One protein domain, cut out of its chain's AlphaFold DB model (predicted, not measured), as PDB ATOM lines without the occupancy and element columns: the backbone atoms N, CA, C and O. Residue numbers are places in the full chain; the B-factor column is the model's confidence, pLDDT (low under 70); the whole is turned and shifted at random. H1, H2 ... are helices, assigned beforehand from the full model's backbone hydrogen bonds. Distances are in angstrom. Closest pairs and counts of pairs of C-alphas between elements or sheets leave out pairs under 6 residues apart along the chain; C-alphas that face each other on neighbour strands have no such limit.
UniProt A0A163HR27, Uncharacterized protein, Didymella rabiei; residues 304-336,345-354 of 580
ATOM      1  N   VAL A 304      58.704 -47.292  22.406       83.94
ATOM      2  CA  VAL A 304      57.904 -47.438  23.635       83.94
ATOM      3  C   VAL A 304      56.916 -46.280  23.811       83.94
ATOM      4  O   VAL A 304      55.748 -46.528  24.114       83.94
ATOM      5  N   HIS A 305      57.322 -45.028  23.567       87.62
ATOM      6  CA  HIS A 305      56.398 -43.889  23.577       87.62
ATOM      7  C   HIS A 305      55.298 -44.028  22.516       87.62
ATOM      8  O   HIS A 305      54.129 -43.823  22.836       87.62
ATOM      9  N   HIS A 306      55.637 -44.445  21.293       85.62
ATOM     10  CA  HIS A 306      54.652 -44.615  20.224       85.62
ATOM     11  C   HIS A 306      53.641 -45.736  20.522       85.62
ATOM     12  O   HIS A 306      52.439 -45.537  20.345       85.62
ATOM     13  N   ILE A 307      54.100 -46.876  21.053       84.38
ATOM     14  CA  ILE A 307      53.227 -47.974  21.505       84.38
ATOM     15  C   ILE A 307      52.304 -47.500  22.635       84.38
ATOM     16  O   ILE A 307      51.118 -47.823  22.633       84.38
ATOM     17  N   ARG A 308      52.815 -46.709  23.585       92.75
ATOM     18  CA  ARG A 308      52.005 -46.134  24.671       92.75
ATOM     19  C   ARG A 308      50.933 -45.189  24.141       92.75
ATOM     20  O   ARG A 308      49.778 -45.347  24.516       92.75
ATOM     21  N   ASP A 309      51.281 -44.247  23.267       91.50
ATOM     22  CA  ASP A 309      50.303 -43.328  22.669       91.50
ATOM     23  C   ASP A 309      49.234 -44.081  21.859       91.50
ATOM     24  O   ASP A 309      48.047 -43.780  21.993       91.50
ATOM     25  N   TRP A 310      49.624 -45.115  21.104       92.88
ATOM     26  CA  TRP A 310      48.687 -46.001  20.406       92.88
ATOM     27  C   TRP A 310      47.741 -46.734  21.373       92.88
ATOM     28  O   TRP A 310      46.528 -46.727  21.166       92.88
ATOM     29  N   LEU A 311      48.261 -47.287  22.475       91.75
ATOM     30  CA  LEU A 311      47.437 -47.924  23.509       91.75
ATOM     31  C   LEU A 311      46.480 -46.934  24.193       91.75
ATOM     32  O   LEU A 311      45.343 -47.310  24.480       91.75
ATOM     33  N   VAL A 312      46.882 -45.676  24.432       94.50
ATOM     34  CA  VAL A 312      45.947 -44.642  24.923       94.50
ATOM     35  C   VAL A 312      44.813 -44.421  23.926       94.50
ATOM     36  O   VAL A 312      43.664 -44.326  24.350       94.50
ATOM     37  N   GLU A 313      45.105 -44.362  22.625       93.69
ATOM     38  CA  GLU A 313      44.080 -44.187  21.592       93.69
ATOM     39  C   GLU A 313      43.096 -45.368  21.570       93.69
ATOM     40  O   GLU A 313      41.886 -45.156  21.633       93.69
ATOM     41  N   CYS A 314      43.587 -46.611  21.629       89.81
ATOM     42  CA  CYS A 314      42.727 -47.795  21.728       89.81
ATOM     43  C   CYS A 314      41.815 -47.762  22.972       89.81
ATOM     44  O   CYS A 314      40.624 -48.057  22.873       89.81
ATOM     45  N   LEU A 315      42.332 -47.341  24.135       92.62
ATOM     46  CA  LEU A 315      41.526 -47.145  25.352       92.62
ATOM     47  C   LEU A 315      40.603 -45.909  25.268       92.62
ATOM     48  O   LEU A 315      39.614 -45.805  26.000       92.62
ATOM     49  N   ARG A 316      40.887 -44.942  24.392       93.88
ATOM     50  CA  ARG A 316      40.002 -43.795  24.153       93.88
ATOM     51  C   ARG A 316      38.789 -44.213  23.326       93.88
ATOM     52  O   ARG A 316      37.670 -43.844  23.695       93.88
ATOM     53  N   GLU A 317      39.013 -45.003  22.279       91.44
ATOM     54  CA  GLU A 317      37.978 -45.533  21.383       91.44
ATOM     55  C   GLU A 317      37.143 -46.654  22.031       91.44
ATOM     56  O   GLU A 317      35.927 -46.701  21.841       91.44
ATOM     57  N   ASN A 318      37.754 -47.529  22.842       91.12
ATOM     58  CA  ASN A 318      37.075 -48.674  23.457       91.12
ATOM     59  C   ASN A 318      36.815 -48.481  24.963       91.12
ATOM     60  O   ASN A 318      37.679 -48.701  25.816       91.12
ATOM     61  N   VAL A 319      35.569 -48.131  25.300       86.00
ATOM     62  CA  VAL A 319      35.117 -47.897  26.685       86.00
ATOM     63  C   VAL A 319      35.254 -49.139  27.576       86.00
ATOM     64  O   VAL A 319      35.617 -49.000  28.743       86.00
ATOM     65  N   VAL A 320      35.009 -50.344  27.048       81.94
ATOM     66  CA  VAL A 320      35.067 -51.595  27.825       81.94
ATOM     67  C   VAL A 320      36.510 -51.913  28.209       81.94
ATOM     68  O   VAL A 320      36.806 -52.107  29.388       81.94
ATOM     69  N   GLN A 321      37.429 -51.866  27.238       86.25
ATOM     70  CA  GLN A 321      38.862 -52.050  27.494       86.25
ATOM     71  C   GLN A 321      39.399 -50.985  28.456       86.25
ATOM     72  O   GLN A 321      40.186 -51.311  29.343       86.25
ATOM     73  N   ARG A 322      38.926 -49.735  28.357       93.50
ATOM     74  CA  ARG A 322      39.259 -48.670  29.315       93.50
ATOM     75  C   ARG A 322      38.815 -48.991  30.737       93.50
ATOM     76  O   ARG A 322      39.620 -48.855  31.652       93.50
ATOM     77  N   VAL A 323      37.566 -49.410  30.938       86.88
ATOM     78  CA  VAL A 323      37.050 -49.766  32.273       86.88
ATOM     79  C   VAL A 323      37.810 -50.964  32.846       86.88
ATOM     80  O   VAL A 323      38.242 -50.915  33.997       86.88
ATOM     81  N   GLN A 324      38.058 -51.996  32.035       88.06
ATOM     82  CA  GLN A 324      38.832 -53.171  32.441       88.06
ATOM     83  C   GLN A 324      40.276 -52.799  32.818       88.06
ATOM     84  O   GLN A 324      40.749 -53.176  33.890       88.06
ATOM     85  N   TYR A 325      40.954 -52.000  31.987       91.94
ATOM     86  CA  TYR A 325      42.316 -51.533  32.248       91.94
ATOM     87  C   TYR A 325      42.397 -50.677  33.518       91.94
ATOM     88  O   TYR A 325      43.298 -50.869  34.336       91.94
ATOM     89  N   LEU A 326      41.436 -49.771  33.729       91.12
ATOM     90  CA  LEU A 326      41.375 -48.944  34.936       91.12
ATOM     91  C   LEU A 326      41.059 -49.760  36.191       91.12
ATOM     92  O   LEU A 326      41.650 -49.481  37.228       91.12
ATOM     93  N   SER A 327      40.214 -50.793  36.110       87.06
ATOM     94  CA  SER A 327      39.987 -51.738  37.215       87.06
ATOM     95  C   SER A 327      41.280 -52.470  37.598       87.06
ATOM     96  O   SER A 327      41.646 -52.529  38.775       87.06
ATOM     97  N   THR A 328      42.043 -52.949  36.610       89.50
ATOM     98  CA  THR A 328      43.354 -53.578  36.835       89.50
ATOM     99  C   THR A 328      44.372 -52.598  37.426       89.50
ATOM    100  O   THR A 328      45.076 -52.945  38.372       89.50
ATOM    101  N   LEU A 329      44.424 -51.362  36.926       91.00
ATOM    102  CA  LEU A 329      45.332 -50.313  37.405       91.00
ATOM    103  C   LEU A 329      44.964 -49.826  38.821       91.00
ATOM    104  O   LEU A 329      45.856 -49.570  39.627       91.00
ATOM    105  N   HIS A 330      43.673 -49.772  39.163       88.38
ATOM    106  CA  HIS A 330      43.186 -49.460  40.511       88.38
ATOM    107  C   HIS A 330      43.620 -50.532  41.524       88.38
ATOM    108  O   HIS A 330      44.129 -50.193  42.594       88.38
ATOM    109  N   LYS A 331      43.505 -51.817  41.147       86.25
ATOM    110  CA  LYS A 331      44.003 -52.961  41.932       86.25
ATOM    111  C   LYS A 331      45.527 -52.925  42.094       86.25
ATOM    112  O   LYS A 331      46.019 -53.128  43.197       86.25
ATOM    113  N   ALA A 332      46.272 -52.628  41.027       85.75
ATOM    114  CA  ALA A 332      47.735 -52.557  41.067       85.75
ATOM    115  C   ALA A 332      48.262 -51.417  41.961       85.75
ATOM    116  O   ALA A 332      49.258 -51.589  42.661       85.75
ATOM    117  N   LEU A 333      47.583 -50.265  41.965       87.12
ATOM    118  CA  LEU A 333      47.980 -49.088  42.745       87.12
ATOM    119  C   LEU A 333      47.411 -49.053  44.175       87.12
ATOM    120  O   LEU A 333      47.687 -48.098  44.900       87.12
ATOM    121  N   ASN A 334      46.650 -50.072  44.596       87.50
ATOM    122  CA  ASN A 334      45.959 -50.117  45.893       87.50
ATOM    123  C   ASN A 334      45.163 -48.832  46.195       87.50
ATOM    124  O   ASN A 334      45.177 -48.326  47.322       87.50
ATOM    125  N   PHE A 335      44.485 -48.274  45.186       85.00
ATOM    126  CA  PHE A 335      43.575 -47.160  45.431       85.00
ATOM    127  C   PHE A 335      42.428 -47.616  46.344       85.00
ATOM    128  O   PHE A 335      41.978 -48.759  46.292       85.00
ATOM    129  N   VAL A 336      41.985 -46.715  47.223       80.88
ATOM    130  CA  VAL A 336      40.858 -46.990  48.115       80.88
ATOM    131  C   VAL A 336      39.569 -46.906  47.301       80.88
ATOM    132  O   VAL A 336      39.298 -45.900  46.649       80.88
ATOM    133  N   GLN A 345      40.089 -37.699  33.836       89.69
ATOM    134  CA  GLN A 345      41.451 -37.773  34.400       89.69
ATOM    135  C   GLN A 345      42.173 -39.109  34.161       89.69
ATOM    136  O   GLN A 345      43.377 -39.204  34.407       89.69
ATOM    137  N   TRP A 346      41.477 -40.134  33.654       91.44
ATOM    138  CA  TRP A 346      42.058 -41.467  33.446       91.44
ATOM    139  C   TRP A 346      43.306 -41.461  32.553       91.44
ATOM    140  O   TRP A 346      44.272 -42.143  32.879       91.44
ATOM    141  N   GLU A 347      43.334 -40.676  31.468       94.44
ATOM    142  CA  GLU A 347      44.481 -40.642  30.549       94.44
ATOM    143  C   GLU A 347      45.754 -40.170  31.273       94.44
ATOM    144  O   GLU A 347      46.829 -40.745  31.089       94.44
ATOM    145  N   THR A 348      45.625 -39.189  32.170       93.69
ATOM    146  CA  THR A 348      46.722 -38.716  33.024       93.69
ATOM    147  C   THR A 348      47.218 -39.821  33.955       93.69
ATOM    148  O   THR A 348      48.426 -40.009  34.071       93.69
ATOM    149  N   LEU A 349      46.311 -40.588  34.572       91.50
ATOM    150  CA  LEU A 349      46.666 -41.698  35.467       91.50
ATOM    151  C   LEU A 349      47.368 -42.843  34.724       91.50
ATOM    152  O   LEU A 349      48.365 -43.366  35.222       91.50
ATOM    153  N   VAL A 350      46.905 -43.199  33.521       93.62
ATOM    154  CA  VAL A 350      47.542 -44.229  32.678       93.62
ATOM    155  C   VAL A 350      48.947 -43.789  32.249       93.62
ATOM    156  O   VAL A 350      49.911 -44.533  32.442       93.62
ATOM    157  N   ARG A 351      49.091 -42.553  31.744       94.38
ATOM    158  CA  ARG A 351      50.397 -41.985  31.362       94.38
ATOM    159  C   ARG A 351      51.352 -41.891  32.559       94.38
ATOM    160  O   ARG A 351      52.525 -42.231  32.420       94.38
ATOM    161  N   GLN A 352      50.859 -41.481  33.731       92.06
ATOM    162  CA  GLN A 352      51.648 -41.409  34.964       92.06
ATOM    163  C   GLN A 352      52.122 -42.798  35.414       92.06
ATOM    164  O   GLN A 352      53.306 -42.968  35.694       92.06
ATOM    165  N   HIS A 353      51.234 -43.795  35.433       91.56
ATOM    166  CA  HIS A 353      51.567 -45.172  35.807       91.56
ATOM    167  C   HIS A 353      52.666 -45.768  34.910       91.56
ATOM    168  O   HIS A 353      53.638 -46.336  35.412       91.56
ATOM    169  N   TRP A 354      52.570 -45.587  33.588       93.12
ATOM    170  CA  TRP A 354      53.610 -46.048  32.663       93.12
ATOM    171  C   TRP A 354      54.946 -45.318  32.839       93.12
ATOM    172  O   TRP A 354      55.993 -45.967  32.794       93.12
TER     173      TRP A 354
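What this domain is: This is residues 304 to 336 and 345 to 354 of the 580 residues of an uncharacterized protein of Didymella rabiei (UniProt A0A163HR27). Two helices of equal residue count, H1 and H2, meet near their ends as a V, and a shorter third helix, H3, sits by the opening of the V, set off to one side of its plane and near both arms. The packing is loose, with few close C-alphas between the helices. The printed part has 43 residues with three named helices, in the order H1, H2, H3, and no named strand; the class is all helix. The whole is compact, with a radius of gyration of the C-alphas of 10.3 A and spans of 30 by 21 by 15 A.

Where its parts are: H1, residues 304 to 317, begins with C-alpha 304 at (57.904, -47.438, 23.635) and is 20.1 A long from first to last C-alpha. H2, residues 319 to 332, is 19.7 A long and begins with C-alpha 319 at (35.117, -47.897, 26.685). H3, residues 346 to 354, is 12.5 A long and ends with C-alpha 354 at (53.610, -46.048, 32.663).

How they stand to each other: H1 and H2 only just touch, with 3 pairs of C-alphas within 8 A, and they touch only at the corner by their link, H1 with residues 315 to 316 alone and H2 with residues 321 to 322 alone. Their closest C-alphas are those of Leu 315 and Arg 322, 4.8 A apart. They run opposite ways at a steep tilt of 57 degrees. H3 is close to H1 but not clearly touching: the closest C-alphas, those of Val 312 and Glu 347, are 7.1 A apart. These two run opposite ways at a shallow tilt of 26 degrees. H3 is also close to H2 but not clearly touching, with the closest C-alphas, those of Leu 326 and Trp 346, 7.7 A apart. H2 and H3 run the same way at a steep tilt of 49 degrees. In H1, H2 and H3 every O i to N i+4 pair is within hydrogen-bond range.

The domain as a whole: The two C-alphas farthest apart are those of His 306 and Val 336, at 31.2 A. The link from H1 to H2, Asn 318, is tight. The link from H2 to H3 runs across the cut, where residues 337 to 344 are not printed and C-alphas 336 and 345 are 16.5 A apart. The mean pLDDT of the printed part is 89.7, and no printed residue is under 70.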